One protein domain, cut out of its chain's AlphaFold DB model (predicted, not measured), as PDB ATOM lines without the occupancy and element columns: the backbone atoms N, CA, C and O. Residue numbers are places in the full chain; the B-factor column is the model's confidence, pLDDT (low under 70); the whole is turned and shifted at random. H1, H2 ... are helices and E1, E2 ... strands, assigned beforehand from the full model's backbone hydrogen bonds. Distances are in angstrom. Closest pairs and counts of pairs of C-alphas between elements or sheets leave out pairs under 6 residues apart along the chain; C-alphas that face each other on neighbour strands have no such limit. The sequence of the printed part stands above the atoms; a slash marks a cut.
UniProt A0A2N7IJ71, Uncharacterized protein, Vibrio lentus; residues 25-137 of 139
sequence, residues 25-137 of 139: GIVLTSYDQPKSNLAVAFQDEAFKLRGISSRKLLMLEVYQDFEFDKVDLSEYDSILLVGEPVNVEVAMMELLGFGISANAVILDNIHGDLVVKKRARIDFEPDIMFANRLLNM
ATOM      1  N   GLY A  25      -3.269  53.112  89.842       68.19
ATOM      2  CA  GLY A  25      -2.225  52.815  88.869       68.19
ATOM      3  C   GLY A  25      -1.036  52.108  89.501       68.19
ATOM      4  O   GLY A  25      -0.953  51.986  90.724       68.19
ATOM      5  N   ILE A  26      -0.079  51.695  88.676       77.50
ATOM      6  CA  ILE A  26       1.228  51.215  89.139       77.50
ATOM      7  C   ILE A  26       2.328  52.107  88.558       77.50
ATOM      8  O   ILE A  26       2.370  52.376  87.356       77.50
ATOM      9  N   VAL A  27       3.244  52.548  89.418       81.31
ATOM     10  CA  VAL A  27       4.557  53.055  89.016       81.31
ATOM     11  C   VAL A  27       5.536  51.904  89.155       81.31
ATOM     12  O   VAL A  27       5.877  51.512  90.267       81.31
ATOM     13  N   LEU A  28       5.963  51.358  88.020       82.06
ATOM     14  CA  LEU A  28       6.995  50.334  87.984       82.06
ATOM     15  C   LEU A  28       8.377  50.984  87.910       82.06
ATOM     16  O   LEU A  28       8.667  51.694  86.944       82.06
ATOM     17  N   THR A  29       9.236  50.669  88.873       83.00
ATOM     18  CA  THR A  29      10.683  50.883  88.768       83.00
ATOM     19  C   THR A  29      11.352  49.538  88.537       83.00
ATOM     20  O   THR A  29      11.076  48.577  89.248       83.00
ATOM     21  N   SER A  30      12.229  49.450  87.545       81.50
ATOM     22  CA  SER A  30      13.100  48.287  87.354       81.50
ATOM     23  C   SER A  30      14.472  48.624  87.921       81.50
ATOM     24  O   SER A  30      15.010  49.678  87.581       81.50
ATOM     25  N   TYR A  31      15.016  47.766  88.787       80.06
ATOM     26  CA  TYR A  31      16.351  47.987  89.358       80.06
ATOM     27  C   TYR A  31      17.435  47.976  88.270       80.06
ATOM     28  O   TYR A  31      18.261  48.881  88.209       80.06
ATOM     29  N   ASP A  32      17.341  47.010  87.354       81.06
ATOM     30  CA  ASP A  32      18.173  46.888  86.157       81.06
ATOM     31  C   ASP A  32      17.310  46.918  84.885       81.06
ATOM     32  O   ASP A  32      16.086  46.754  84.930       81.06
ATOM     33  N   GLN A  33      17.950  47.088  83.721       84.25
ATOM     34  CA  GLN A  33      17.277  46.888  82.436       84.25
ATOM     35  C   GLN A  33      16.839  45.415  82.310       84.25
ATOM     36  O   GLN A  33      17.712  44.544  82.358       84.25
ATOM     37  N   PRO A  34      15.537  45.130  82.103       86.69
ATOM     38  CA  PRO A  34      15.044  43.761  82.024       86.69
ATOM     39  C   PRO A  34      15.611  43.028  80.807       86.69
ATOM     40  O   PRO A  34      15.680  43.579  79.705       86.69
ATOM     41  N   LYS A  35      16.017  41.775  81.015       87.75
ATOM     42  CA  LYS A  35      16.688  40.927  80.019       87.75
ATOM     43  C   LYS A  35      15.848  39.722  79.621       87.75
ATOM     44  O   LYS A  35      15.861  39.343  78.451       87.75
ATOM     45  N   SER A  36      15.131  39.105  80.558       89.62
ATOM     46  CA  SER A  36      14.238  37.986  80.251       89.62
ATOM     47  C   SER A  36      12.947  38.454  79.581       89.62
ATOM     48  O   SER A  36      12.409  39.518  79.888       89.62
ATOM     49  N   ASN A  37      12.400  37.608  78.701       90.44
ATOM     50  CA  ASN A  37      11.108  37.856  78.048       90.44
ATOM     51  C   ASN A  37       9.997  38.147  79.065       90.44
ATOM     52  O   ASN A  37       9.146  39.002  78.831       90.44
ATOM     53  N   LEU A  38      10.034  37.462  80.210       88.94
ATOM     54  CA  LEU A  38       9.066  37.655  81.275       88.94
ATOM     55  C   LEU A  38       9.210  39.029  81.945       88.94
ATOM     56  O   LEU A  38       8.205  39.708  82.136       88.94
ATOM     57  N   ALA A  39      10.432  39.466  82.263       89.25
ATOM     58  CA  ALA A  39      10.664  40.787  82.847       89.25
ATOM     59  C   ALA A  39      10.281  41.920  81.876       89.25
ATOM     60  O   ALA A  39       9.672  42.907  82.288       89.25
ATOM     61  N   VAL A  40      10.558  41.751  80.577       90.81
ATOM     62  CA  VAL A  40      10.113  42.688  79.528       90.81
ATOM     63  C   VAL A  40       8.586  42.734  79.452       90.81
ATOM     64  O   VAL A  40       8.009  43.817  79.457       90.81
ATOM     65  N   ALA A  41       7.914  41.578  79.470       89.88
ATOM     66  CA  ALA A  41       6.453  41.524  79.475       89.88
ATOM     67  C   ALA A  41       5.857  42.241  80.699       89.88
ATOM     68  O   ALA A  41       4.892  42.989  80.564       89.88
ATOM     69  N   PHE A  42       6.446  42.073  81.885       88.25
ATOM     70  CA  PHE A  42       6.040  42.818  83.079       88.25
ATOM     71  C   PHE A  42       6.191  44.325  82.918       88.25
ATOM     72  O   PHE A  42       5.279  45.068  83.285       88.25
ATOM     73  N   GLN A  43       7.313  44.770  82.358       88.44
ATOM     74  CA  GLN A  43       7.555  46.184  82.109       88.44
ATOM     75  C   GLN A  43       6.520  46.777  81.143       88.44
ATOM     76  O   GLN A  43       5.918  47.813  81.441       88.44
ATOM     77  N   ASP A  44       6.262  46.091  80.031       88.62
ATOM     78  CA  ASP A  44       5.317  46.532  79.006       88.62
ATOM     79  C   ASP A  44       3.872  46.575  79.519       88.62
ATOM     80  O   ASP A  44       3.151  47.542  79.257       88.62
ATOM     81  N   GLU A  45       3.431  45.557  80.266       86.56
ATOM     82  CA  GLU A  45       2.076  45.532  80.829       86.56
ATOM     83  C   GLU A  45       1.906  46.566  81.950       86.56
ATOM     84  O   GLU A  45       0.901  47.276  81.978       86.56
ATOM     85  N   ALA A  46       2.901  46.747  82.826       83.50
ATOM     86  CA  ALA A  46       2.823  47.753  83.884       83.50
ATOM     87  C   ALA A  46       2.739  49.182  83.323       83.50
ATOM     88  O   ALA A  46       2.017  50.021  83.865       83.50
ATOM     89  N   PHE A  47       3.405  49.471  82.198       82.56
ATOM     90  CA  PHE A  47       3.305  50.782  81.552       82.56
ATOM     91  C   PHE A  47       1.912  51.113  81.013       82.56
ATOM     92  O   PHE A  47       1.592  52.299  80.891       82.56
ATOM     93  N   LYS A  48       1.075  50.110  80.736       82.50
ATOM     94  CA  LYS A  48      -0.322  50.319  80.324       82.50
ATOM     95  C   LYS A  48      -1.226  50.704  81.499       82.50
ATOM     96  O   LYS A  48      -2.275  51.299  81.276       82.50
ATOM     97  N   LEU A  49      -0.814  50.407  82.731       75.31
ATOM     98  CA  LEU A  49      -1.616  50.521  83.956       75.31
ATOM     99  C   LEU A  49      -1.334  51.812  84.754       75.31
ATOM    100  O   LEU A  49      -1.462  51.839  85.976       75.31
ATOM    101  N   ARG A  50      -0.920  52.904  84.099       64.69
ATOM    102  CA  ARG A  50      -0.609  54.175  84.786       64.69
ATOM    103  C   ARG A  50      -1.890  54.891  85.246       64.69
ATOM    104  O   ARG A  50      -2.794  55.103  84.445       64.69
ATOM    105  N   GLY A  51      -1.934  55.324  86.512       62.88
ATOM    106  CA  GLY A  51      -3.108  55.946  87.150       62.88
ATOM    107  C   GLY A  51      -2.763  57.107  88.097       62.88
ATOM    108  O   GLY A  51      -1.595  57.371  88.379       62.88
ATOM    109  N   ILE A  52      -3.783  57.832  88.577       50.72
ATOM    110  CA  ILE A  52      -3.631  59.077  89.368       50.72
ATOM    111  C   ILE A  52      -3.158  58.791  90.805       50.72
ATOM    112  O   ILE A  52      -2.341  59.538  91.336       50.72
ATOM    113  N   SER A  53      -3.631  57.700  91.415       58.88
ATOM    114  CA  SER A  53      -3.111  57.169  92.679       58.88
ATOM    115  C   SER A  53      -2.304  55.918  92.362       58.88
ATOM    116  O   SER A  53      -2.867  54.833  92.235       58.88
ATOM    117  N   SER A  54      -0.997  56.069  92.153       73.69
ATOM    118  CA  SER A  54      -0.157  54.948  91.733       73.69
ATOM    119  C   SER A  54       0.567  54.298  92.906       73.69
ATOM    120  O   SER A  54       1.305  54.975  93.620       73.69
ATOM    121  N   ARG A  55       0.394  52.982  93.063       82.50
ATOM    122  CA  ARG A  55       1.243  52.158  93.931       82.50
ATOM    123  C   ARG A  55       2.631  52.028  93.317       82.50
ATOM    124  O   ARG A  55       2.751  51.843  92.104       82.50
ATOM    125  N   LYS A  56       3.675  52.111  94.131       87.38
ATOM    126  CA  LYS A  56       5.062  51.953  93.692       87.38
ATOM    127  C   LYS A  56       5.466  50.482  93.760       87.38
ATOM    128  O   LYS A  56       5.517  49.894  94.836       87.38
ATOM    129  N   LEU A  57       5.759  49.900  92.603       87.69
ATOM    130  CA  LEU A  57       6.209  48.522  92.447       87.69
ATOM    131  C   LEU A  57       7.674  48.513  92.009       87.69
ATOM    132  O   LEU A  57       8.009  49.062  90.959       87.69
ATOM    133  N   LEU A  58       8.533  47.852  92.780       90.50
ATOM    134  CA  LEU A  58       9.909  47.576  92.378       90.50
ATOM    135  C   LEU A  58       9.986  46.211  91.699       90.50
ATOM    136  O   LEU A  58       9.634  45.209  92.308       90.50
ATOM    137  N   MET A  59      10.481  46.148  90.468       91.44
ATOM    138  CA  MET A  59      10.820  44.890  89.810       91.44
ATOM    139  C   MET A  59      12.313  44.606  89.934       91.44
ATOM    140  O   MET A  59      13.147  45.397  89.482       91.44
ATOM    141  N   LEU A  60      12.622  43.441  90.498       91.44
ATOM    142  CA  LEU A  60      13.957  42.873  90.590       91.44
ATOM    143  C   LEU A  60      14.025  41.644  89.686       91.44
ATOM    144  O   LEU A  60      13.365  40.634  89.938       91.44
ATOM    145  N   GLU A  61      14.828  41.731  88.630       91.62
ATOM    146  CA  GLU A  61      15.213  40.544  87.877       91.62
ATOM    147  C   GLU A  61      16.381  39.867  88.600       91.62
ATOM    148  O   GLU A  61      17.489  40.400  88.635       91.62
ATOM    149  N   VAL A  62      16.121  38.716  89.214       91.56
ATOM    150  CA  VAL A  62      17.060  38.037  90.110       91.56
ATOM    151  C   VAL A  62      17.864  36.961  89.382       91.56
ATOM    152  O   VAL A  62      17.340  36.107  88.657       91.56
ATOM    153  N   TYR A  63      19.171  36.996  89.611       89.94
ATOM    154  CA  TYR A  63      20.174  36.086  89.066       89.94
ATOM    155  C   TYR A  63      21.086  35.568  90.188       89.94
ATOM    156  O   TYR A  63      20.996  36.035  91.318       89.94
ATOM    157  N   GLN A  64      21.930  34.580  89.880       80.94
ATOM    158  CA  GLN A  64      22.708  33.809  90.864       80.94
ATOM    159  C   GLN A  64      23.565  34.664  91.821       80.94
ATOM    160  O   GLN A  64      23.788  34.244  92.951       80.94
ATOM    161  N   ASP A  65      23.981  35.858  91.392       80.81
ATOM    162  CA  ASP A  65      24.834  36.782  92.151       80.81
ATOM    163  C   ASP A  65      24.150  38.142  92.402       80.81
ATOM    164  O   ASP A  65      24.797  39.189  92.397       80.81
ATOM    165  N   PHE A  66      22.820  38.162  92.530       82.12
ATOM    166  CA  PHE A  66      22.089  39.399  92.804       82.12
ATOM    167  C   PHE A  66      22.365  39.894  94.236       82.12
ATOM    168  O   PHE A  66      22.147  39.168  95.201       82.12
ATOM    169  N   GLU A  67      22.816  41.141  94.380       82.62
ATOM    170  CA  GLU A  67      23.160  41.755  95.670       82.62
ATOM    171  C   GLU A  67      21.970  42.552  96.239       82.62
ATOM    172  O   GLU A  67      21.701  43.685  95.831       82.62
ATOM    173  N   PHE A  68      21.239  41.959  97.189       77.31
ATOM    174  CA  PHE A  68      20.027  42.558  97.772       77.31
ATOM    175  C   PHE A  68      20.302  43.716  98.737       77.31
ATOM    176  O   PHE A  68      19.454  44.590  98.906       77.31
ATOM    177  N   ASP A  69      21.485  43.759  99.346       77.25
ATOM    178  CA  ASP A  69      21.898  44.790 100.305       77.25
ATOM    179  C   ASP A  69      22.039  46.187  99.676       77.25
ATOM    180  O   ASP A  69      22.024  47.195 100.385       77.25
ATOM    181  N   LYS A  70      22.131  46.259  98.344       77.19
ATOM    182  CA  LYS A  70      22.210  47.509  97.576       77.19
ATOM    183  C   LYS A  70      20.853  48.061  97.147       77.19
ATOM    184  O   LYS A  70      20.795  49.162  96.598       77.19
ATOM    185  N   VAL A  71      19.772  47.322  97.381       81.12
ATOM    186  CA  VAL A  71      18.430  47.718  96.959       81.12
ATOM    187  C   VAL A  71      17.752  48.515  98.073       81.12
ATOM    188  O   VAL A  71      17.405  47.973  99.120       81.12
ATOM    189  N   ASP A  72      17.519  49.808  97.841       84.00
ATOM    190  CA  ASP A  72      16.692  50.618  98.737       84.00
ATOM    191  C   ASP A  72      15.206  50.314  98.500       84.00
ATOM    192  O   ASP A  72      14.660  50.567  97.426       84.00
ATOM    193  N   LEU A  73      14.556  49.749  99.518       85.31
ATOM    194  CA  LEU A  73      13.147  49.358  99.482       85.31
ATOM    195  C   LEU A  73      12.212  50.416 100.082       85.31
ATOM    196  O   LEU A  73      11.001  50.239 100.025       85.31
ATOM    197  N   SER A  74      12.746  51.493 100.671       84.50
ATOM    198  CA  SER A  74      12.007  52.419 101.549       84.50
ATOM    199  C   SER A  74      10.870  53.192 100.881       84.50
ATOM    200  O   SER A  74      10.010  53.740 101.571       84.50
ATOM    201  N   GLU A  75      10.869  53.262  99.553       86.06
ATOM    202  CA  GLU A  75       9.872  54.003  98.797       86.06
ATOM    203  C   GLU A  75       8.840  53.127  98.082       86.06
ATOM    204  O   GLU A  75       7.973  53.687  97.416       86.06
ATOM    205  N   TYR A  76       8.921  51.797  98.171       88.19
ATOM    206  CA  TYR A  76       8.097  50.887  97.373       88.19
ATOM    207  C   TYR A  76       6.996  50.235  98.204       88.19
ATOM    208  O   TYR A  76       7.226  49.741  99.297       88.19
ATOM    209  N   ASP A  77       5.786  50.156  97.659       86.88
ATOM    210  CA  ASP A  77       4.679  49.468  98.333       86.88
ATOM    211  C   ASP A  77       4.775  47.944  98.164       86.88
ATOM    212  O   ASP A  77       4.281  47.174  98.996       86.88
ATOM    213  N   SER A  78       5.375  47.513  97.053       87.81
ATOM    214  CA  SER A  78       5.398  46.127  96.599       87.81
ATOM    215  C   SER A  78       6.702  45.823  95.847       87.81
ATOM    216  O   SER A  78       7.286  46.703  95.211       87.81
ATOM    217  N   ILE A  79       7.127  44.558  95.861       90.06
ATOM    218  CA  ILE A  79       8.289  44.048  95.117       90.06
ATOM    219  C   ILE A  79       7.834  42.906  94.212       90.06
ATOM    220  O   ILE A  79       7.139  41.993  94.650       90.06
ATOM    221  N   LEU A  80       8.256  42.930  92.956       91.06
ATOM    222  CA  LEU A  80       8.124  41.853  91.989       91.06
ATOM    223  C   LEU A  80       9.506  41.231  91.762       91.06
ATOM    224  O   LEU A  80      10.391  41.868  91.199       91.06
ATOM    225  N   LEU A  81       9.677  39.979  92.172       91.56
ATOM    226  CA  LEU A  81      10.852  39.171  91.857       91.56
ATOM    227  C   LEU A  81      10.578  38.403  90.564       91.56
ATOM    228  O   LEU A  81       9.540  37.748  90.466       91.56
ATOM    229  N   VAL A  82      11.488  38.459  89.592       91.50
ATOM    230  CA  VAL A  82      11.398  37.727  88.315       91.50
ATOM    231  C   VAL A  82      12.720  37.026  88.047       91.50
ATOM    232  O   VAL A  82      13.769  37.648  88.140       91.50
ATOM    233  N   GLY A  83      12.702  35.748  87.687       91.06
ATOM    234  CA  GLY A  83      13.932  35.038  87.347       91.06
ATOM    235  C   GLY A  83      13.744  33.539  87.190       91.06
ATOM    236  O   GLY A  83      12.626  33.028  87.090       91.06
ATOM    237  N   GLU A  84      14.861  32.818  87.170       90.75
ATOM    238  CA  GLU A  84      14.829  31.360  87.271       90.75
ATOM    239  C   GLU A  84      14.298  30.937  88.650       90.75
ATOM    240  O   GLU A  84      14.622  31.597  89.644       90.75
ATOM    241  N   PRO A  85      13.540  29.826  88.754       90.56
ATOM    242  CA  PRO A  85      12.902  29.421  90.006       90.56
ATOM    243  C   PRO A  85      13.843  29.343  91.208       90.56
ATOM    244  O   PRO A  85      13.465  29.751  92.302       90.56
ATOM    245  N   VAL A  86      15.077  28.876  90.999       91.50
ATOM    246  CA  VAL A  86      16.106  28.802  92.046       91.50
ATOM    247  C   VAL A  86      16.573  30.184  92.513       91.50
ATOM    248  O   VAL A  86      16.751  30.394  93.707       91.50
ATOM    249  N   ASN A  87      16.711  31.151  91.602       92.50
ATOM    250  CA  ASN A  87      17.168  32.500  91.943       92.50
ATOM    251  C   ASN A  87      16.079  33.266  92.701       92.50
ATOM    252  O   ASN A  87      16.369  33.968  93.662       92.50
ATOM    253  N   VAL A  88      14.815  33.093  92.300       90.44
ATOM    254  CA  VAL A  88      13.663  33.656  93.020       90.44
ATOM    255  C   VAL A  88      13.532  33.039  94.408       90.44
ATOM    256  O   VAL A  88      13.261  33.751  95.372       90.44
ATOM    257  N   GLU A  89      13.767  31.735  94.539       90.19
ATOM    258  CA  GLU A  89      13.736  31.069  95.837       90.19
ATOM    259  C   GLU A  89      14.802  31.627  96.793       90.19
ATOM    260  O   GLU A  89      14.476  31.945  97.938       90.19
ATOM    261  N   VAL A  90      16.039  31.802  96.313       90.75
ATOM    262  CA  VAL A  90      17.142  32.418  97.073       90.75
ATOM    263  C   VAL A  90      16.804  33.858  97.458       90.75
ATOM    264  O   VAL A  90      16.888  34.206  98.632       90.75
ATOM    265  N   ALA A  91      16.314  34.661  96.510       89.38
ATOM    266  CA  ALA A  91      15.884  36.036  96.752       89.38
ATOM    267  C   ALA A  91      14.851  36.141  97.885       89.38
ATOM    268  O   ALA A  91      14.927  37.008  98.753       89.38
ATOM    269  N   MET A  92      13.878  35.230  97.899       88.56
ATOM    270  CA  MET A  92      12.875  35.184  98.959       88.56
ATOM    271  C   MET A  92      13.456  34.750 100.304       88.56
ATOM    272  O   MET A  92      13.058  35.301 101.332       88.56
ATOM    273  N   MET A  93      14.397  33.800 100.319       88.12
ATOM    274  CA  MET A  93      15.075  33.411 101.556       88.12
ATOM    275  C   MET A  93      15.831  34.587 102.172       88.12
ATOM    276  O   MET A  93      15.754  34.773 103.385       88.12
ATOM    277  N   GLU A  94      16.503  35.398 101.357       87.50
ATOM    278  CA  GLU A  94      17.240  36.567 101.841       87.50
ATOM    279  C   GLU A  94      16.320  37.687 102.330       87.50
ATOM    280  O   GLU A  94      16.553  38.253 103.397       87.50
ATOM    281  N   LEU A  95      15.240  37.975 101.597       83.88
ATOM    282  CA  LEU A  95      14.318  39.054 101.957       83.88
ATOM    283  C   LEU A  95      13.404  38.690 103.137       83.88
ATOM    284  O   LEU A  95      13.090  39.551 103.957       83.88
ATOM    285  N   LEU A  96      12.938  37.437 103.210       83.00
ATOM    286  CA  LEU A  96      11.822  37.032 104.075       83.00
ATOM    287  C   LEU A  96      12.129  35.861 105.019       83.00
ATOM    288  O   LEU A  96      11.287  35.513 105.849       83.00
ATOM    289  N   GLY A  97      13.290  35.215 104.893       84.38
ATOM    290  CA  GLY A  97      13.655  34.042 105.695       84.38
ATOM    291  C   GLY A  97      12.980  32.731 105.268       84.38
ATOM    292  O   GLY A  97      13.102  31.730 105.975       84.38
ATOM    293  N   PHE A  98      12.272  32.702 104.132       85.12
ATOM    294  CA  PHE A  98      11.724  31.479 103.537       85.12
ATOM    295  C   PHE A  98      11.697  31.553 102.006       85.12
ATOM    296  O   PHE A  98      11.513  32.620 101.434       85.12
ATOM    297  N   GLY A  99      11.845  30.406 101.340       83.88
ATOM    298  CA  GLY A  99      11.911  30.318  99.880       83.88
ATOM    299  C   GLY A  99      10.618  29.819  99.235       83.88
ATOM    300  O   GLY A  99       9.927  28.948  99.771       83.88
ATOM    301  N   ILE A 100      10.307  30.345  98.048       84.06
ATOM    302  CA  ILE A 100       9.344  29.745  97.119       84.06
ATOM    303  C   ILE A 100       9.992  29.656  95.737       84.06
ATOM    304  O   ILE A 100      10.319  30.675  95.137       84.06
ATOM    305  N   SER A 101      10.091  28.440  95.203       88.00
ATOM    306  CA  SER A 101      10.548  28.206  93.831       88.00
ATOM    307  C   SER A 101       9.461  28.591  92.819       88.00
ATOM    308  O   SER A 101       8.394  27.969  92.772       88.00
ATOM    309  N   ALA A 102       9.693  29.657  92.047       85.88
ATOM    310  CA  ALA A 102       8.743  30.219  91.081       85.88
ATOM    311  C   ALA A 102       9.457  31.125  90.063       85.88
ATOM    312  O   ALA A 102      10.456  31.741  90.396       85.88
ATOM    313  N   ASN A 103       8.929  31.268  88.842       89.06
ATOM    314  CA  ASN A 103       9.512  32.195  87.858       89.06
ATOM    315  C   ASN A 103       9.270  33.669  88.203       89.06
ATOM    316  O   ASN A 103      10.031  34.536  87.778       89.06
ATOM    317  N   ALA A 104       8.189  33.962  88.928       89.19
ATOM    318  CA  ALA A 104       7.959  35.286  89.478       89.19
ATOM    319  C   ALA A 104       7.128  35.235  90.764       89.19
ATOM    320  O   ALA A 104       6.267  34.362  90.934       89.19
ATOM    321  N   VAL A 105       7.368  36.198  91.654       88.50
ATOM    322  CA  VAL A 105       6.646  36.370  92.921       88.50
ATOM    323  C   VAL A 105       6.416  37.852  93.187       88.50
ATOM    324  O   VAL A 105       7.329  38.657  93.036       88.50
ATOM    325  N   ILE A 106       5.205  38.196  93.631       87.94
ATOM    326  CA  ILE A 106       4.893  39.523  94.166       87.94
ATOM    327  C   ILE A 106       4.852  39.467  95.693       87.94
ATOM    328  O   ILE A 106       4.108  38.686  96.293       87.94
ATOM    329  N   LEU A 107       5.641  40.343  96.305       86.44
ATOM    330  CA  LEU A 107       5.616  40.681  97.718       86.44
ATOM    331  C   LEU A 107       4.849  41.991  97.852       86.44
ATOM    332  O   LEU A 107       5.275  43.009  97.311       86.44
ATOM    333  N   ASP A 108       3.704  41.965  98.525       85.19
ATOM    334  CA  ASP A 108       2.853  43.139  98.660       85.19
ATOM    335  C   ASP A 108       2.860  43.671 100.095       85.19
ATOM    336  O   ASP A 108       3.002  42.901 101.049       85.19
ATOM    337  N   ASN A 109       2.658  44.982 100.236       80.38
ATOM    338  CA  ASN A 109       2.594  45.681 101.516       80.38
ATOM    339  C   ASN A 109       3.882  45.513 102.347       80.38
ATOM    340  O   ASN A 109       3.829  45.176 103.529       80.38
ATOM    341  N   ILE A 110       5.047  45.737 101.728       83.00
ATOM    342  CA  ILE A 110       6.360  45.448 102.341       83.00
ATOM    343  C   ILE A 110       6.685  46.314 103.571       83.00
ATOM    344  O   ILE A 110       7.577  45.975 104.344       83.00
ATOM    345  N   HIS A 111       5.961  47.420 103.768       79.75
ATOM    346  CA  HIS A 111       6.089  48.310 104.927       79.75
ATOM    347  C   HIS A 111       5.035  48.075 106.020       79.75
ATOM    348  O   HIS A 111       5.068  48.744 107.053       79.75
ATOM    349  N   GLY A 112       4.088  47.160 105.803       71.88
ATOM    350  CA  GLY A 112       3.036  46.815 106.759       71.88
ATOM    351  C   GLY A 112       3.087  45.340 107.150       71.88
ATOM    352  O   GLY A 112       4.153  44.726 107.179       71.88
ATOM    353  N   ASP A 113       1.921  44.753 107.432       63.47
ATOM    354  CA  ASP A 113       1.791  43.297 107.501       63.47
ATOM    355  C   ASP A 113       2.092  42.728 106.115       63.47
ATOM    356  O   ASP A 113       1.260  42.816 105.206       63.47
ATOM    357  N   LEU A 114       3.304  42.202 105.942       61.47
ATOM    358  CA  LEU A 114       3.760  41.631 104.685       61.47
ATOM    359  C   LEU A 114       2.768  40.560 104.214       61.47
ATOM    360  O   LEU A 114       2.606  39.514 104.850       61.47
ATOM    361  N   VAL A 115       2.146  40.788 103.057       61.09
ATOM    362  CA  VAL A 115       1.265  39.807 102.425       61.09
ATOM    363  C   VAL A 115       1.984  39.237 101.213       61.09
ATOM    364  O   VAL A 115       2.093  39.872 100.166       61.09
ATOM    365  N   VAL A 116       2.436  37.986 101.319       60.06
ATOM    366  CA  VAL A 116       2.894  37.247 100.137       60.06
ATOM    367  C   VAL A 116       1.676  36.875  99.295       60.06
ATOM    368  O   VAL A 116       1.011  35.861  99.532       60.06
ATOM    369  N   LYS A 117       1.377  37.694  98.283       56.78
ATOM    370  CA  LYS A 117       0.282  37.486  97.326       56.78
ATOM    371  C   LYS A 117       0.641  36.438  96.253       56.78
ATOM    372  O   LYS A 117       0.468  36.661  95.068       56.78
ATOM    373  N   LYS A 118       1.059  35.246  96.695       57.94
ATOM    374  CA  LYS A 118       1.097  33.957  95.960       57.94
ATOM    375  C   LYS A 118       1.812  33.905  94.578       57.94
ATOM    376  O   LYS A 118       2.401  34.857  94.097       57.94
ATOM    377  N   ARG A 119       1.871  32.678  94.028       57.12
ATOM    378  CA  ARG A 119       2.960  32.062  93.226       57.12
ATOM    379  C   ARG A 119       2.594  31.854  91.750       57.12
ATOM    380  O   ARG A 119       1.431  31.566  91.474       57.12
ATOM    381  N   ALA A 120       3.590  31.780  90.860       44.56
ATOM    382  CA  ALA A 120       3.540  30.967  89.631       44.56
ATOM    383  C   ALA A 120       4.964  30.727  89.075       44.56
ATOM    384  O   ALA A 120       5.799  31.624  89.075       44.56
ATOM    385  N   ARG A 121       5.325  29.519  88.623       47.16
ATOM    386  CA  ARG A 121       4.722  28.855  87.459       47.16
ATOM    387  C   ARG A 121       5.000  27.341  87.475       47.16
ATOM    388  O   ARG A 121       6.124  26.926  87.726       47.16
ATOM    389  N   ILE A 122       3.992  26.543  87.132       46.06
ATOM    390  CA  ILE A 122       4.126  25.220  86.503       46.06
ATOM    391  C   ILE A 122       2.983  25.205  85.481       46.06
ATOM    392  O   ILE A 122       1.878  24.897  85.892       46.06
ATOM    393  N   ASP A 123       3.186  25.744  84.265       52.78
ATOM    394  CA  ASP A 123       2.381  25.513  83.035       52.78
ATOM    395  C   ASP A 123       2.709  26.528  81.905       52.78
ATOM    396  O   ASP A 123       3.128  27.662  82.160       52.78
ATOM    397  N   PHE A 124       2.504  26.098  80.645       62.66
ATOM    398  CA  PHE A 124       2.781  26.760  79.345       62.66
ATOM    399  C   PHE A 124       1.939  28.028  79.046       62.66
ATOM    400  O   PHE A 124       1.454  28.234  77.934       62.66
ATOM    401  N   GLU A 125       1.714  28.899  80.021       73.19
ATOM    402  CA  GLU A 125       1.063  30.192  79.771       73.19
ATOM    403  C   GLU A 125       1.985  31.125  78.956       73.19
ATOM    404  O   GLU A 125       3.192  31.026  79.112       73.19
ATOM    405  N   PRO A 126       1.502  32.045  78.106       83.31
ATOM    406  CA  PRO A 126       2.342  33.095  77.518       83.31
ATOM    407  C   PRO A 126       2.791  34.143  78.550       83.31
ATOM    408  O   PRO A 126       2.005  34.539  79.409       83.31
ATOM    409  N   ASP A 127       4.015  34.666  78.430       84.31
ATOM    410  CA  ASP A 127       4.581  35.613  79.410       84.31
ATOM    411  C   ASP A 127       3.722  36.878  79.604       84.31
ATOM    412  O   ASP A 127       3.530  37.322  80.731       84.31
ATOM    413  N   ILE A 128       3.107  37.399  78.536       85.88
ATOM    414  CA  ILE A 128       2.191  38.555  78.591       85.88
ATOM    415  C   ILE A 128       0.934  38.263  79.426       85.88
ATOM    416  O   ILE A 128       0.467  39.117  80.182       85.88
ATOM    417  N   MET A 129       0.357  37.065  79.286       83.06
ATOM    418  CA  MET A 129      -0.819  36.673  80.071       83.06
ATOM    419  C   MET A 129      -0.451  36.526  81.542       83.06
ATOM    420  O   MET A 129      -1.179  36.999  82.418       83.06
ATOM    421  N   PHE A 130       0.718  35.937  81.797       83.69
ATOM    422  CA  PHE A 130       1.213  35.776  83.147       83.69
ATOM    423  C   PHE A 130       1.489  37.130  83.819       83.69
ATOM    424  O   PHE A 130       1.038  37.352  84.947       83.69
ATOM    425  N   ALA A 131       2.140  38.052  83.104       84.12
ATOM    426  CA  ALA A 131       2.423  39.401  83.576       84.12
ATOM    427  C   ALA A 131       1.145  40.154  83.964       84.12
ATOM    428  O   ALA A 131       1.016  40.638  85.089       84.12
ATOM    429  N   ASN A 132       0.155  40.160  83.069       82.88
ATOM    430  CA  ASN A 132      -1.148  40.773  83.318       82.88
ATOM    431  C   ASN A 132      -1.854  40.186  84.542       82.88
ATOM    432  O   ASN A 132      -2.383  40.928  85.371       82.88
ATOM    433  N   ARG A 133      -1.863  38.855  84.684       83.00
ATOM    434  CA  ARG A 133      -2.504  38.203  85.830       83.00
ATOM    435  C   ARG A 133      -1.870  38.637  87.146       83.00
ATOM    436  O   ARG A 133      -2.603  38.893  88.095       83.00
ATOM    437  N   LEU A 134      -0.541  38.681  87.211       81.06
ATOM    438  CA  LEU A 134       0.171  39.018  88.441       81.06
ATOM    439  C   LEU A 134       0.000  40.511  88.788       81.06
ATOM    440  O   LEU A 134      -0.282  40.834  89.937       81.06
ATOM    441  N   LEU A 135       0.082  41.419  87.806       80.38
ATOM    442  CA  LEU A 135      -0.124  42.861  88.020       80.38
ATOM    443  C   LEU A 135      -1.544  43.181  88.514       80.38
ATOM    444  O   LEU A 135      -1.710  43.973  89.439       80.38
ATOM    445  N   ASN A 136      -2.556  42.484  87.986       78.56
ATOM    446  CA  ASN A 136      -3.943  42.598  88.447       78.56
ATOM    447  C   ASN A 136      -4.171  42.107  89.894       78.56
ATOM    448  O   ASN A 136      -5.269  42.276  90.408       78.56
ATOM    449  N   MET A 137      -3.188  41.477  90.555       76.75
ATOM    450  CA  MET A 137      -3.286  41.122  91.983       76.75
ATOM    451  C   MET A 137      -2.859  42.265  92.923       76.75
ATOM    452  O   MET A 137      -3.123  42.198  94.131       76.75
TER     453      MET A 137
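AT A GLANCE: This is residues 25 to 137 of the 139 residues of an uncharacterized protein of Vibrio lentus (UniProt A0A2N7IJ71). A twisted sheet of five strands makes the middle of this domain, with H1 and H3 over one face and H2 over the other, in three layers. E3 runs through the core, and residues 63 to 77 make a long loop with no named element. The printed part has 113 residues, in the order E1 H1 E2 E3 H2 E4 E5 H3; the sheet is mixed, ordered E1 E2 E3 E4 E5, and the class is mixed, helices and strands. The whole is compact, with a radius of gyration of the C-alphas of 12.9 A, and rounded, spanning 34 by 34 by 25 A.

IN THESE COORDINATES: Find C-alpha 25 at (-2.225, 52.815, 88.869), where E1, residues 25 to 30, begins. H1, residues 37 to 48, is 17.1 A long; E2, residues 53 to 62, is the longest strand, 27.9 A from C-alpha 53 at (-3.111, 57.169, 92.679). Next come E3, residues 78 to 83, 16.8 A, and H2, residues 85 to 96, 16.0 A. E4 is residues 104 to 108, E5 residues 115 to 120, and H3 runs from 127 to C-alpha 135 at (-0.124, 42.861, 88.020).

HOW THE PARTS SIT: Start at edge strand E1: it is parallel to E2, with N 27 and O 55 at 2.8 A. E1, H1 and E2 form a strand-helix-strand unit, two parallel neighbour strands with a helix between, its crossover left-handed. E2 is parallel to E3, with N 80 and O 58 at 2.7 A. E3 and E4 are antiparallel, with N 79 and O 107 at 2.8 A. E4 and E5 form an antiparallel hairpin, with N 115 and O 108 at 3.0 A. H1 is on the sheet at a height of 8.7 A; its closest C-alphas to E1 are Ala 46 and Leu 28, 6.4 A apart. On the same face, H3 touches H1, the closest C-alphas being Phe 42 and Ala 131, 5.0 A, at a steep tilt of 52 degrees, the same way. H3 has a height of 9.5 A over the sheet. H2 is on the opposite face at a height of 8.6 A, and its Val 88 and Leu 81 of E3 have C-alphas 6.3 A apart. H1 and H2 are apart. O i to N i+4 pairs are within hydrogen-bond range throughout H2 and H3, and in H1 in 7 of 8.

THE WHOLE: The C-alphas farthest apart, of Ile 52 and Gln 64, are 36.5 A apart. The printed part has no cut, and the long link is E2 to E3. Look for pLDDT under 70 at residue 25, residues 50 to 53 and residues 113 to 124; the mean of the printed part is 81.1.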